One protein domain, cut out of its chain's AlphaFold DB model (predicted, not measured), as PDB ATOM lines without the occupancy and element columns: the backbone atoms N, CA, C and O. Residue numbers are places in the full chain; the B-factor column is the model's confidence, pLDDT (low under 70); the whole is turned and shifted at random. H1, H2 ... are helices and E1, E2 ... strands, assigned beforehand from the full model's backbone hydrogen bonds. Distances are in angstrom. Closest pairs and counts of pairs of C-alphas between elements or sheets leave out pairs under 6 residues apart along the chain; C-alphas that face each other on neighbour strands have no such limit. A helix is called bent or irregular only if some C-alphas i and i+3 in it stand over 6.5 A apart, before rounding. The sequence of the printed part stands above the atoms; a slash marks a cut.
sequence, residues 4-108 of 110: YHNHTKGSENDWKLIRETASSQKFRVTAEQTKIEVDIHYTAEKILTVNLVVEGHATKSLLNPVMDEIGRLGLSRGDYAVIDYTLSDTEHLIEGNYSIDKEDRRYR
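What this domain is: This is residues 4 to 108 of the 110 residues of an uncharacterized protein of Beijerinckiaceae bacterium (UniProt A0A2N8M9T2). A twisted sheet of five strands curls round one long helix, H1, which packs on one face of the sheet, while the other face has no named helix on it. From this compact body a thin arm, residues 95 to 108, sticks out and ends in the four-residue helix H2; at the other end of the longest axis is the loop round Lys 9, which comes before E1. The printed part has 105 residues, with five named strands and two named helices in the order E1, E2, E3, E4, H1, E5, H2; the sheet has the order E1, E2, E3, E4, E5 and is mixed, and the class is mixed, helices and strands. The whole is only just compact, close to loose, with a radius of gyration of the C-alphas of 15.4 A, and its outline is elongated, 53 by 34 by 22 A.

Where its parts are: The printed part begins at Tyr 4, and residues 4 to 13 come before the first named element. E1 is residues 14 to 20, with C-alpha 14 at (16.592, 101.069, 110.953), and is 17.1 A long from first to last C-alpha. E2 is residues 24 to 31, 21.4 A long. E3 is residues 34 to 42, 25.3 A long, and E4 is residues 47 to 55, 25.7 A long. H1 is residues 60 to 78, 26.8 A long, with C-alpha 60 at (29.699, 89.520, 113.791); it is only just irregular, with C-alphas 62 and 65 6.7 A apart. E5 is residues 82 to 90, 25.9 A long. H2 is residues 104 to 107, 5.6 A long, and ends at C-alpha 107 at (9.841, 87.005, 71.712).

How they stand to each other: E1, E2, E3 and E4 form a meander, each strand the antiparallel neighbour of the one before, and each step of it is a hairpin. The directions of E1 and E2 stand at 161 degrees, with N 16 and O 28 within hydrogen-bond range at 2.8 A. Those of E2 and E3 stand at 159 degrees, with N 29 and O 36 at 2.8 A. Those of E3 and E4 stand at 161 degrees, with N 39 and O 51 at 2.9 A. E5 is the parallel neighbour of E4 at 16 degrees, with N 50 and O 84 at 2.8 A and N 86 and O 50 at 2.9 A. E1 and E5 are the edge strands and are apart. E4, H1 and E5 make a strand-helix-strand unit, two parallel neighbour strands with a helix between them in the chain, and its crossover is right-handed. H1 is on the sheet, with 46 pairs of C-alphas within 10 A, and this gives two layers, a helix on one face of a sheet. The closest C-alphas of E2 and H1 are those of Ala 31 and Leu 62, 6.5 A apart; those of E4 and H1 are Leu 48 and Gly 74, 6.8 A apart. E3 and H1 are near each other, with 13 pairs of C-alphas within 10 A. H2 is not on the sheet, and H1 and H2 are apart. In H1, 13 of 15 O i to N i+4 pairs are within hydrogen-bond range; H2 is too short for such a pair.

The domain as a whole: The two C-alphas farthest apart, those of Lys 9 and Tyr 107, are 53.5 A apart. Without residues 95 to 108, which stand free, the body has 91 residues and spans 34 by 30 by 22 A. The link from E5 to H2, residues 91 to 103, is long; the other links between named elements are tight. The printed part has no cut. The mean pLDDT of the printed part is 85.7, and residues 4 to 12 and 102 to 108 are under 70.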
ATOM      1  N   TYR A   4       9.530  99.690 109.931       47.44
ATOM      2  CA  TYR A   4       9.492  98.629 110.933       47.44
ATOM      3  C   TYR A   4      10.527  98.960 112.006       47.44
ATOM      4  O   TYR A   4      11.717  98.749 111.814       47.44
ATOM      5  N   HIS A   5      10.073  99.515 113.129       45.41
ATOM      6  CA  HIS A   5      10.931  99.736 114.290       45.41
ATOM      7  C   HIS A   5      10.901  98.466 115.139       45.41
ATOM      8  O   HIS A   5       9.990  98.265 115.943       45.41
ATOM      9  N   ASN A   6      11.869  97.577 114.940       44.53
ATOM     10  CA  ASN A   6      12.066  96.449 115.841       44.53
ATOM     11  C   ASN A   6      12.893  96.932 117.037       44.53
ATOM     12  O   ASN A   6      14.119  96.916 117.028       44.53
ATOM     13  N   HIS A   7      12.209  97.396 118.084       40.59
ATOM     14  CA  HIS A   7      12.867  97.779 119.329       40.59
ATOM     15  C   HIS A   7      13.437  96.542 120.033       40.59
ATOM     16  O   HIS A   7      12.746  95.856 120.789       40.59
ATOM     17  N   THR A   8      14.729  96.288 119.840       42.56
ATOM     18  CA  THR A   8      15.531  95.494 120.773       42.56
ATOM     19  C   THR A   8      16.446  96.422 121.555       42.56
ATOM     20  O   THR A   8      17.170  97.226 120.976       42.56
ATOM     21  N   LYS A   9      16.424  96.314 122.888       38.72
ATOM     22  CA  LYS A   9      17.374  97.000 123.774       38.72
ATOM     23  C   LYS A   9      18.811  96.706 123.316       38.72
ATOM     24  O   LYS A   9      19.281  95.594 123.527       38.72
ATOM     25  N   GLY A  10      19.496  97.699 122.750       42.47
ATOM     26  CA  GLY A  10      20.955  97.687 122.579       42.47
ATOM     27  C   GLY A  10      21.488  98.062 121.196       42.47
ATOM     28  O   GLY A  10      22.634  98.488 121.119       42.47
ATOM     29  N   SER A  11      20.685  97.983 120.134       51.53
ATOM     30  CA  SER A  11      21.065  98.447 118.790       51.53
ATOM     31  C   SER A  11      19.801  98.653 117.957       51.53
ATOM     32  O   SER A  11      19.120  97.685 117.620       51.53
ATOM     33  N   GLU A  12      19.444  99.903 117.666       66.56
ATOM     34  CA  GLU A  12      18.307 100.207 116.791       66.56
ATOM     35  C   GLU A  12      18.763 100.110 115.334       66.56
ATOM     36  O   GLU A  12      19.330 101.052 114.782       66.56
ATOM     37  N   ASN A  13      18.553  98.944 114.723       84.19
ATOM     38  CA  ASN A  13      18.645  98.815 113.276       84.19
ATOM     39  C   ASN A  13      17.442  99.529 112.651       84.19
ATOM     40  O   ASN A  13      16.298  99.256 113.018       84.19
ATOM     41  N   ASP A  14      17.679 100.427 111.698       90.44
ATOM     42  CA  ASP A  14      16.592 101.069 110.953       90.44
ATOM     43  C   ASP A  14      16.241 100.229 109.722       90.44
ATOM     44  O   ASP A  14      17.058 100.095 108.808       90.44
ATOM     45  N   TRP A  15      15.029  99.665 109.701       93.19
ATOM     46  CA  TRP A  15      14.525  98.836 108.608       93.19
ATOM     47  C   TRP A  15      13.561  99.608 107.715       93.19
ATOM     48  O   TRP A  15      12.432  99.948 108.090       93.19
ATOM     49  N   LYS A  16      13.962  99.770 106.456       93.44
ATOM     50  CA  LYS A  16      13.138 100.342 105.396       93.44
ATOM     51  C   LYS A  16      12.709  99.261 104.410       93.44
ATOM     52  O   LYS A  16      13.536  98.707 103.690       93.44
ATOM     53  N   LEU A  17      11.405  99.004 104.322       93.69
ATOM     54  CA  LEU A  17      10.844  98.118 103.299       93.69
ATOM     55  C   LEU A  17      10.967  98.765 101.909       93.69
ATOM     56  O   LEU A  17      10.447  99.857 101.673       93.69
ATOM     57  N   ILE A  18      11.643  98.078 100.986       93.44
ATOM     58  CA  ILE A  18      11.866  98.522  99.600       93.44
ATOM     59  C   ILE A  18      10.876  97.852  98.644       93.44
ATOM     60  O   ILE A  18      10.359  98.493  97.729       93.44
ATOM     61  N   ARG A  19      10.611  96.560  98.845       91.88
ATOM     62  CA  ARG A  19       9.717  95.758  98.000       91.88
ATOM     63  C   ARG A  19       9.058  94.674  98.831       91.88
ATOM     64  O   ARG A  19       9.732  93.997  99.596       91.88
ATOM     65  N   GLU A  20       7.779  94.435  98.585       94.12
ATOM     66  CA  GLU A  20       7.054  93.301  99.145       94.12
ATOM     67  C   GLU A  20       6.266  92.569  98.060       94.12
ATOM     68  O   GLU A  20       5.642  93.181  97.191       94.12
ATOM     69  N   THR A  21       6.316  91.242  98.114       92.38
ATOM     70  CA  THR A  21       5.465  90.327  97.357       92.38
ATOM     71  C   THR A  21       4.893  89.270  98.306       92.38
ATOM     72  O   THR A  21       5.243  89.216  99.488       92.38
ATOM     73  N   ALA A  22       4.025  88.392  97.797       88.94
ATOM     74  CA  ALA A  22       3.483  87.292  98.596       88.94
ATOM     75  C   ALA A  22       4.586  86.374  99.164       88.94
ATOM     76  O   ALA A  22       4.486  85.932 100.309       88.94
ATOM     77  N   SER A  23       5.652  86.138  98.393       92.06
ATOM     78  CA  SER A  23       6.713  85.173  98.709       92.06
ATOM     79  C   SER A  23       8.082  85.802  98.970       92.06
ATOM     80  O   SER A  23       9.048  85.071  99.168       92.06
ATOM     81  N   SER A  24       8.208  87.131  98.963       94.62
ATOM     82  CA  SER A  24       9.490  87.791  99.227       94.62
ATOM     83  C   SER A  24       9.341  89.198  99.791       94.62
ATOM     84  O   SER A  24       8.397  89.914  99.451       94.62
ATOM     85  N   GLN A  25      10.323  89.639 100.565       95.31
ATOM     86  CA  GLN A  25      10.448  91.012 101.035       95.31
ATOM     87  C   GLN A  25      11.896  91.473 100.894       95.31
ATOM     88  O   GLN A  25      12.816  90.748 101.249       95.31
ATOM     89  N   LYS A  26      12.085  92.696 100.404       95.12
ATOM     90  CA  LYS A  26      13.392  93.342 100.328       95.12
ATOM     91  C   LYS A  26      13.424  94.539 101.263       95.12
ATOM     92  O   LYS A  26      12.559  95.416 101.167       95.12
ATOM     93  N   PHE A  27      14.453  94.603 102.091       95.44
ATOM     94  CA  PHE A  27      14.698  95.671 103.043       95.44
ATOM     95  C   PHE A  27      16.050  96.324 102.795       95.44
ATOM     96  O   PHE A  27      17.002  95.684 102.350       95.44
ATOM     97  N   ARG A  28      16.122  97.602 103.148       94.88
ATOM     98  CA  ARG A  28      17.372  98.274 103.467       94.88
ATOM     99  C   ARG A  28      17.451  98.416 104.972       94.88
ATOM    100  O   ARG A  28      16.530  98.967 105.573       94.88
ATOM    101  N   VAL A  29      18.545  97.944 105.541       94.44
ATOM    102  CA  VAL A  29      18.834  98.022 106.966       94.44
ATOM    103  C   VAL A  29      20.013  98.956 107.159       94.44
ATOM    104  O   VAL A  29      21.026  98.825 106.472       94.44
ATOM    105  N   THR A  30      19.879  99.910 108.072       92.88
ATOM    106  CA  THR A  30      21.009 100.718 108.533       92.88
ATOM    107  C   THR A  30      21.382 100.256 109.932       92.88
ATOM    108  O   THR A  30      20.599 100.431 110.862       92.88
ATOM    109  N   ALA A  31      22.566  99.664 110.067       90.19
ATOM    110  CA  ALA A  31      23.102  99.126 111.313       90.19
ATOM    111  C   ALA A  31      24.516  99.682 111.514       90.19
ATOM    112  O   ALA A  31      25.328  99.610 110.601       90.19
ATOM    113  N   GLU A  32      24.809 100.302 112.661       88.06
ATOM    114  CA  GLU A  32      26.121 100.931 112.931       88.06
ATOM    115  C   GLU A  32      26.614 101.853 111.787       88.06
ATOM    116  O   GLU A  32      27.778 101.828 111.407       88.06
ATOM    117  N   GLN A  33      25.710 102.648 111.190       86.75
ATOM    118  CA  GLN A  33      25.967 103.505 110.008       86.75
ATOM    119  C   GLN A  33      26.324 102.753 108.709       86.75
ATOM    120  O   GLN A  33      26.531 103.382 107.671       86.75
ATOM    121  N   THR A  34      26.334 101.425 108.743       90.62
ATOM    122  CA  THR A  34      26.542 100.544 107.596       90.62
ATOM    123  C   THR A  34      25.205 100.212 106.948       90.62
ATOM    124  O   THR A  34      24.219  99.926 107.633       90.62
ATOM    125  N   LYS A  35      25.157 100.249 105.612       93.69
ATOM    126  CA  LYS A  35      23.968  99.845 104.858       93.69
ATOM    127  C   LYS A  35      24.037  98.368 104.520       93.69
ATOM    128  O   LYS A  35      25.057  97.876 104.042       93.69
ATOM    129  N   ILE A  36      22.919  97.689 104.724       95.44
ATOM    130  CA  ILE A  36      22.755  96.274 104.426       95.44
ATOM    131  C   ILE A  36      21.481  96.116 103.602       95.44
ATOM    132  O   ILE A  36      20.391  96.487 104.039       95.44
ATOM    133  N   GLU A  37      21.599  95.574 102.397       96.25
ATOM    134  CA  GLU A  37      20.442  95.132 101.624       96.25
ATOM    135  C   GLU A  37      20.107  93.701 102.037       96.25
ATOM    136  O   GLU A  37      20.963  92.819 101.974       96.25
ATOM    137  N   VAL A  38      18.865  93.473 102.454       96.88
ATOM    138  CA  VAL A  38      18.373  92.165 102.893       96.88
ATOM    139  C   VAL A  38      17.226  91.753 101.977       96.88
ATOM    140  O   VAL A  38      16.174  92.393 101.983       96.88
ATOM    141  N   ASP A  39      17.410  90.701 101.180       96.50
ATOM    142  CA  ASP A  39      16.339  90.089 100.381       96.50
ATOM    143  C   ASP A  39      15.940  88.752 100.999       96.50
ATOM    144  O   ASP A  39      16.743  87.824 101.082       96.50
ATOM    145  N   ILE A  40      14.698  88.676 101.460       96.31
ATOM    146  CA  ILE A  40      14.120  87.525 102.140       96.31
ATOM    147  C   ILE A  40      13.144  86.853 101.187       96.31
ATOM    148  O   ILE A  40      12.212  87.494 100.695       96.31
ATOM    149  N   HIS A  41      13.293  85.546 100.987       96.12
ATOM    150  CA  HIS A  41      12.303  84.728 100.299       96.12
ATOM    151  C   HIS A  41      11.762  83.637 101.222       96.12
ATOM    152  O   HIS A  41      12.498  82.969 101.947       96.12
ATOM    153  N   TYR A  42      10.447  83.466 101.160       93.38
ATOM    154  CA  TYR A  42       9.692  82.499 101.941       93.38
ATOM    155  C   TYR A  42       9.437  81.262 101.082       93.38
ATOM    156  O   TYR A  42       8.739  81.353 100.067       93.38
ATOM    157  N   THR A  43      10.003  80.115 101.463       92.62
ATOM    158  CA  THR A  43       9.815  78.856 100.728       92.62
ATOM    159  C   THR A  43       8.643  78.036 101.273       92.62
ATOM    160  O   THR A  43       8.210  78.197 102.413       92.62
ATOM    161  N   ALA A  44       8.133  77.103 100.464       89.81
ATOM    162  CA  ALA A  44       7.067  76.191 100.886       89.81
ATOM    163  C   ALA A  44       7.499  75.241 102.023       89.81
ATOM    164  O   ALA A  44       6.668  74.803 102.813       89.81
ATOM    165  N   GLU A  45       8.798  74.959 102.129       90.88
ATOM    166  CA  GLU A  45       9.405  74.079 103.138       90.88
ATOM    167  C   GLU A  45       9.599  74.774 104.496       90.88
ATOM    168  O   GLU A  45      10.190  74.196 105.403       90.88
ATOM    169  N   LYS A  46       9.098  76.011 104.649       91.00
ATOM    170  CA  LYS A  46       9.299  76.869 105.828       91.00
ATOM    171  C   LYS A  46      10.771  77.189 106.114       91.00
ATOM    172  O   LYS A  46      11.173  77.369 107.264       91.00
ATOM    173  N   ILE A  47      11.561  77.322 105.052       93.38
ATOM    174  CA  ILE A  47      12.931  77.833 105.105       93.38
ATOM    175  C   ILE A  47      12.901  79.288 104.626       93.38
ATOM    176  O   ILE A  47      12.295  79.614 103.604       93.38
ATOM    177  N   LEU A  48      13.522  80.182 105.387       94.25
ATOM    178  CA  LEU A  48      13.828  81.536 104.942       94.25
ATOM    179  C   LEU A  48      15.129  81.495 104.159       94.25
ATOM    180  O   LEU A  48      16.172  81.247 104.755       94.25
ATOM    181  N   THR A  49      15.089  81.777 102.863       96.88
ATOM    182  CA  THR A  49      16.326  82.018 102.109       96.88
ATOM    183  C   THR A  49      16.614  83.512 102.105       96.88
ATOM    184  O   THR A  49      15.764  84.296 101.667       96.88
ATOM    185  N   VAL A  50      17.784  83.913 102.593       97.56
ATOM    186  CA  VAL A  50      18.137  85.314 102.836       97.56
ATOM    187  C   VAL A  50      19.424  85.680 102.112       97.56
ATOM    188  O   VAL A  50      20.463  85.062 102.308       97.56
ATOM    189  N   ASN A  51      19.377  86.735 101.309       97.75
ATOM    190  CA  ASN A  51      20.566  87.331 100.714       97.75
ATOM    191  C   ASN A  51      20.879  88.641 101.432       97.75
ATOM    192  O   ASN A  51      20.032  89.535 101.466       97.75
ATOM    193  N   LEU A  52      22.086  88.749 101.984       97.12
ATOM    194  CA  LEU A  52      22.595  89.958 102.620       97.12
ATOM    195  C   LEU A  52      23.724  90.547 101.774       97.12
ATOM    196  O   LEU A  52      24.678  89.847 101.434       97.12
ATOM    197  N   VAL A  53      23.637  91.840 101.473       96.75
ATOM    198  CA  VAL A  53      24.730  92.599 100.853       96.75
ATOM    199  C   VAL A  53      25.094  93.763 101.759       96.75
ATOM    200  O   VAL A  53      24.253  94.624 102.008       96.75
ATOM    201  N   VAL A  54      26.331  93.789 102.242       96.19
ATOM    202  CA  VAL A  54      26.848  94.807 103.161       96.19
ATOM    203  C   VAL A  54      27.715  95.793 102.383       96.19
ATOM    204  O   VAL A  54      28.664  95.396 101.709       96.19
ATOM    205  N   GLU A  55      27.393  97.085 102.475       94.50
ATOM    206  CA  GLU A  55      28.258  98.165 101.993       94.50
ATOM    207  C   GLU A  55      29.364  98.420 103.027       94.50
ATOM    208  O   GLU A  55      29.180  99.169 103.982       94.50
ATOM    209  N   GLY A  56      30.502  97.757 102.857       90.88
ATOM    210  CA  GLY A  56      31.636  97.769 103.768       90.88
ATOM    211  C   GLY A  56      32.072  96.354 104.122       90.88
ATOM    212  O   GLY A  56      32.018  95.447 103.295       90.88
ATOM    213  N   HIS A  57      32.518  96.177 105.364       91.06
ATOM    214  CA  HIS A  57      32.955  94.886 105.880       91.06
ATOM    215  C   HIS A  57      31.969  94.352 106.916       91.06
ATOM    216  O   HIS A  57      31.670  95.025 107.907       91.06
ATOM    217  N   ALA A  58      31.495  93.127 106.719       91.50
ATOM    218  CA  ALA A  58      30.635  92.459 107.666       91.50
ATOM    219  C   ALA A  58      31.420  91.958 108.879       91.50
ATOM    220  O   ALA A  58      32.334  91.138 108.789       91.50
ATOM    221  N   THR A  59      30.982  92.391 110.055       92.25
ATOM    222  CA  THR A  59      31.454  91.870 111.335       92.25
ATOM    223  C   THR A  59      30.336  91.102 112.032       92.25
ATOM    224  O   THR A  59      29.149  91.296 111.770       92.25
ATOM    225  N   LYS A  60      30.698  90.227 112.975       89.12
ATOM    226  CA  LYS A  60      29.699  89.520 113.791       89.12
ATOM    227  C   LYS A  60      28.856  90.478 114.637       89.12
ATOM    228  O   LYS A  60      27.675  90.214 114.827       89.12
ATOM    229  N   SER A  61      29.444  91.564 115.147       89.19
ATOM    230  CA  SER A  61      28.709  92.565 115.933       89.19
ATOM    231  C   SER A  61      27.654  93.274 115.091       89.19
ATOM    232  O   SER A  61      26.541  93.452 115.567       89.19
ATOM    233  N   LEU A  62      27.980  93.571 113.830       90.94
ATOM    234  CA  LEU A  62      27.051  94.153 112.872       90.94
ATOM    235  C   LEU A  62      25.931  93.174 112.485       90.94
ATOM    236  O   LEU A  62      24.761  93.543 112.457       90.94
ATOM    237  N   LEU A  63      26.280  91.921 112.172       92.50
ATOM    238  CA  LEU A  63      25.334  90.963 111.594       92.50
ATOM    239  C   LEU A  63      24.417  90.288 112.612       92.50
ATOM    240  O   LEU A  63      23.263  90.023 112.283       92.50
ATOM    241  N   ASN A  64      24.894  89.985 113.822       92.69
ATOM    242  CA  ASN A  64      24.097  89.227 114.793       92.69
ATOM    243  C   ASN A  64      22.742  89.902 115.103       92.69
ATOM    244  O   ASN A  64      21.725  89.219 114.991       92.69
ATOM    245  N   PRO A  65      22.673  91.219 115.390       91.44
ATOM    246  CA  PRO A  65      21.393  91.890 115.627       91.44
ATOM    247  C   PRO A  65      20.454  91.841 114.415       91.44
ATOM    248  O   PRO A  65      19.246  91.666 114.565       91.44
ATOM    249  N   VAL A  66      21.005  91.954 113.202       93.50
ATOM    250  CA  VAL A  66      20.234  91.881 111.951       93.50
ATOM    251  C   VAL A  66      19.652  90.479 111.763       93.50
ATOM    252  O   VAL A  66      18.470  90.340 111.451       93.50
ATOM    253  N   MET A  67      20.443  89.434 112.010       94.56
ATOM    254  CA  MET A  67      19.998  88.040 111.916       94.56
ATOM    255  C   MET A  67      18.942  87.689 112.972       94.56
ATOM    256  O   MET A  67      17.968  87.009 112.646       94.56
ATOM    257  N   ASP A  68      19.073  88.196 114.200       93.00
ATOM    258  CA  ASP A  68      18.063  88.024 115.252       93.00
ATOM    259  C   ASP A  68      16.711  88.629 114.837       93.00
ATOM    260  O   ASP A  68      15.645  88.043 115.051       93.00
ATOM    261  N   GLU A  69      16.738  89.800 114.198       92.56
ATOM    262  CA  GLU A  69      15.542  90.451 113.666       92.56
ATOM    263  C   GLU A  69      14.919  89.695 112.490       92.56
ATOM    264  O   GLU A  69      13.694  89.538 112.455       92.56
ATOM    265  N   ILE A  70      15.736  89.150 111.585       93.75
ATOM    266  CA  ILE A  70      15.279  88.265 110.502       93.75
ATOM    267  C   ILE A  70      14.596  87.021 111.078       93.75
ATOM    268  O   ILE A  70      13.521  86.640 110.610       93.75
ATOM    269  N   GLY A  71      15.168  86.414 112.121       92.12
ATOM    270  CA  GLY A  71      14.564  85.270 112.802       92.12
ATOM    271  C   GLY A  71      13.177  85.592 113.355       92.12
ATOM    272  O   GLY A  71      12.223  84.847 113.125       92.12
ATOM    273  N   ARG A  72      13.016  86.751 114.003       90.62
ATOM    274  CA  ARG A  72      11.699  87.209 114.480       90.62
ATOM    275  C   ARG A  72      10.706  87.431 113.342       90.62
ATOM    276  O   ARG A  72       9.546  87.033 113.471       90.62
ATOM    277  N   LEU A  73      11.151  88.013 112.226       88.75
ATOM    278  CA  LEU A  73      10.319  88.171 111.030       88.75
ATOM    279  C   LEU A  73       9.839  86.806 110.512       88.75
ATOM    280  O   LEU A  73       8.642  86.633 110.270       88.75
ATOM    281  N   GLY A  74      10.735  85.821 110.424       89.12
ATOM    282  CA  GLY A  74      10.420  84.444 110.030       89.12
ATOM    283  C   GLY A  74       9.363  83.775 110.889       89.12
ATOM    284  O   GLY A  74       8.359  83.267 110.379       89.12
ATOM    285  N   LEU A  75       9.560  83.821 112.205       89.25
ATOM    286  CA  LEU A  75       8.632  83.231 113.164       89.25
ATOM    287  C   LEU A  75       7.251  83.894 113.083       89.25
ATOM    288  O   LEU A  75       6.240  83.192 113.056       89.25
ATOM    289  N   SER A  76       7.198  85.224 112.951       86.00
ATOM    290  CA  SER A  76       5.933  85.972 112.895       86.00
ATOM    291  C   SER A  76       5.086  85.696 111.647       86.00
ATOM    292  O   SER A  76       3.868  85.864 111.688       86.00
ATOM    293  N   ARG A  77       5.706  85.265 110.539       82.00
ATOM    294  CA  ARG A  77       5.028  85.098 109.242       82.00
ATOM    295  C   ARG A  77       4.525  83.679 108.975       82.00
ATOM    296  O   ARG A  77       3.672  83.503 108.108       82.00
ATOM    297  N   GLY A  78       5.014  82.667 109.692       80.31
ATOM    298  CA  GLY A  78       4.536  81.296 109.487       80.31
ATOM    299  C   GLY A  78       5.417  80.188 110.043       80.31
ATOM    300  O   GLY A  78       5.420  79.101 109.463       80.31
ATOM    301  N   ASP A  79       6.136  80.449 111.142       87.19
ATOM    302  CA  ASP A  79       7.021  79.465 111.781       87.19
ATOM    303  C   ASP A  79       8.163  79.003 110.854       87.19
ATOM    304  O   ASP A  79       8.447  77.817 110.694       87.19
ATOM    305  N   TYR A  80       8.804  79.968 110.188       89.38
ATOM    306  CA  TYR A  80      10.010  79.709 109.408       89.38
ATOM    307  C   TYR A  80      11.211  79.614 110.357       89.38
ATOM    308  O   TYR A  80      11.849  80.620 110.665       89.38
ATOM    309  N   ALA A  81      11.477  78.412 110.865       84.25
ATOM    310  CA  ALA A  81      12.477  78.172 111.911       84.25
ATOM    311  C   ALA A  81      13.916  77.998 111.388       84.25
ATOM    312  O   ALA A  81      14.859  77.990 112.178       84.25
ATOM    313  N   VAL A  82      14.098  77.849 110.072       91.25
ATOM    314  CA  VAL A  82      15.412  77.686 109.434       91.25
ATOM    315  C   VAL A  82      15.697  78.888 108.545       91.25
ATOM    316  O   VAL A  82      14.861  79.261 107.724       91.25
ATOM    317  N   ILE A  83      16.889  79.467 108.697       93.88
ATOM    318  CA  ILE A  83      17.399  80.554 107.858       93.88
ATOM    319  C   ILE A  83      18.597  80.020 107.073       93.88
ATOM    320  O   ILE A  83      19.645  79.746 107.653       93.88
ATOM    321  N   ASP A  84      18.430  79.879 105.764       96.25
ATOM    322  CA  ASP A  84      19.514  79.638 104.816       96.25
ATOM    323  C   ASP A  84      19.954  80.990 104.246       96.25
ATOM    324  O   ASP A  84      19.114  81.744 103.754       96.25
ATOM    325  N   TYR A  85      21.232  81.354 104.359       96.81
ATOM    326  CA  TYR A  85      21.671  82.695 103.980       96.81
ATOM    327  C   TYR A  85      22.965  82.726 103.178       96.81
ATOM    328  O   TYR A  85      23.892  81.949 103.395       96.81
ATOM    329  N   THR A  86      23.036  83.703 102.277       97.12
ATOM    330  CA  THR A  86      24.262  84.113 101.591       97.12
ATOM    331  C   THR A  86      24.590  85.547 101.985       97.12
ATOM    332  O   THR A  86      23.706  86.402 102.044       97.12
ATOM    333  N   LEU A  87      25.867  85.810 102.251       96.81
ATOM    334  CA  LEU A  87      26.393  87.122 102.609       96.81
ATOM    335  C   LEU A  87      27.411  87.565 101.559       96.81
ATOM    336  O   LEU A  87      28.246  86.773 101.122       96.81
ATOM    337  N   SER A  88      27.353  88.829 101.165       96.00
ATOM    338  CA  SER A  88      28.353  89.471 100.318       96.00
ATOM    339  C   SER A  88      28.756  90.818 100.902       96.00
ATOM    340  O   SER A  88      27.893  91.622 101.246       96.00
ATOM    341  N   ASP A  89      30.058  91.069 100.938       94.19
ATOM    342  CA  ASP A  89      30.642  92.352 101.328       94.19
ATOM    343  C   ASP A  89      31.120  93.080 100.071       94.19
ATOM    344  O   ASP A  89      31.713  92.470  99.177       94.19
ATOM    345  N   THR A  90      30.860  94.382  99.987       93.50
ATOM    346  CA  THR A  90      31.278  95.223  98.861       93.50
ATOM    347  C   THR A  90      31.675  96.609  99.344       93.50
ATOM    348  O   THR A  90      31.062  97.146 100.256       93.50
ATOM    349  N   GLU A  91      32.662  97.236  98.704       91.31
ATOM    350  CA  GLU A  91      33.042  98.622  99.013       91.31
ATOM    351  C   GLU A  91      31.939  99.620  98.642       91.31
ATOM    352  O   GLU A  91      31.764 100.645  99.300       91.31
ATOM    353  N   HIS A  92      31.189  99.316  97.581       88.31
ATOM    354  CA  HIS A  92      30.174 100.201  97.029       88.31
ATOM    355  C   HIS A  92      28.916  99.430  96.654       88.31
ATOM    356  O   HIS A  92      28.981  98.357  96.043       88.31
ATOM    357  N   LEU A  93      27.761 100.014  96.974       86.31
ATOM    358  CA  LEU A  93      26.458  99.479  96.607       86.31
ATOM    359  C   LEU A  93      25.737 100.462  95.685       86.31
ATOM    360  O   LEU A  93      25.460 101.601  96.054       86.31
ATOM    361  N   ILE A  94      25.433 100.016  94.464       86.06
ATOM    362  CA  ILE A  94      24.699 100.814  93.478       86.06
ATOM    363  C   ILE A  94      23.267 100.300  93.400       86.06
ATOM    364  O   ILE A  94      23.017  99.122  93.143       86.06
ATOM    365  N   GLU A  95      22.317 101.209  93.578       80.31
ATOM    366  CA  GLU A  95      20.899 100.921  93.421       80.31
ATOM    367  C   GLU A  95      20.438 101.250  92.006       80.31
ATOM    368  O   GLU A  95      20.734 102.313  91.463       80.31
ATOM    369  N   GLY A  96      19.651 100.354  91.421       83.12
ATOM    370  CA  GLY A  96      19.058 100.569  90.114       83.12
ATOM    371  C   GLY A  96      17.809  99.727  89.918       83.12
ATOM    372  O   GLY A  96      17.586  98.724  90.598       83.12
ATOM    373  N   ASN A  97      16.986 100.141  88.964       81.56
ATOM    374  CA  ASN A  97      15.890  99.336  88.453       81.56
ATOM    375  C   ASN A  97      16.024  99.259  86.935       81.56
ATOM    376  O   ASN A  97      16.128 100.285  86.267       81.56
ATOM    377  N   TYR A  98      16.019  98.042  86.403       83.50
ATOM    378  CA  TYR A  98      15.947  97.802  84.971       83.50
ATOM    379  C   TYR A  98      14.634  97.085  84.667       83.50
ATOM    380  O   TYR A  98      14.347  96.030  85.237       83.50
ATOM    381  N   SER A  99      13.833  97.652  83.767       81.06
ATOM    382  CA  SER A  99      12.631  97.001  83.257       81.06
ATOM    383  C   SER A  99      12.896  96.499  81.847       81.06
ATOM    384  O   SER A  99      13.161  97.290  80.949       81.06
ATOM    385  N   ILE A 100      12.741  95.191  81.648       83.69
ATOM    386  CA  ILE A 100      12.758  94.576  80.316       83.69
ATOM    387  C   ILE A 100      11.619  95.175  79.482       83.69
ATOM    388  O   ILE A 100      10.472  95.200  79.964       83.69
ATOM    389  N   ASP A 101      11.931  95.612  78.258       83.06
ATOM    390  CA  ASP A 101      10.972  96.156  77.293       83.06
ATOM    391  C   ASP A 101       9.825  95.160  77.037       83.06
ATOM    392  O   ASP A 101       9.991  93.937  77.058       83.06
ATOM    393  N   LYS A 102       8.616  95.679  76.827       66.69
ATOM    394  CA  LYS A 102       7.441  94.877  76.485       66.69
ATOM    395  C   LYS A 102       7.608  94.146  75.153       66.69
ATOM    396  O   LYS A 102       7.023  93.068  75.026       66.69
ATOM    397  N   GLU A 103       8.352  94.692  74.191       68.56
ATOM    398  CA  GLU A 103       8.589  94.016  72.906       68.56
ATOM    399  C   GLU A 103       9.461  92.765  73.086       68.56
ATOM    400  O   GLU A 103       9.068  91.678  72.652       68.56
ATOM    401  N   ASP A 104      10.534  92.857  73.874       67.38
ATOM    402  CA  ASP A 104      11.406  91.721  74.210       67.38
ATOM    403  C   ASP A 104      10.677  90.601  74.969       67.38
ATOM    404  O   ASP A 104      10.975  89.413  74.804       67.38
ATOM    405  N   ARG A 105       9.666  90.941  75.782       59.34
ATOM    406  CA  ARG A 105       8.855  89.947  76.514       59.34
ATOM    407  C   ARG A 105       7.999  89.069  75.601       59.34
ATOM    408  O   ARG A 105       7.597  87.986  76.027       59.34
ATOM    409  N   ARG A 106       7.684  89.517  74.380       61.19
ATOM    410  CA  ARG A 106       6.871  88.746  73.423       61.19
ATOM    411  C   ARG A 106       7.690  87.670  72.716       61.19
ATOM    412  O   ARG A 106       7.172  86.579  72.504       61.19
ATOM    413  N   TYR A 107       8.965  87.936  72.433       57.22
ATOM    414  CA  TYR A 107       9.841  87.005  71.712       57.22
ATOM    415  C   TYR A 107      10.221  85.746  72.506       57.22
ATOM    416  O   TYR A 107      10.631  84.760  71.908       57.22
ATOM    417  N   ARG A 108      10.055  85.737  73.836       55.00
ATOM    418  CA  ARG A 108      10.396  84.590  74.703       55.00
ATOM    419  C   ARG A 108       9.212  83.680  75.068       55.00
ATOM    420  O   ARG A 108       9.340  82.867  75.977       55.00
TER     421      ARG A 108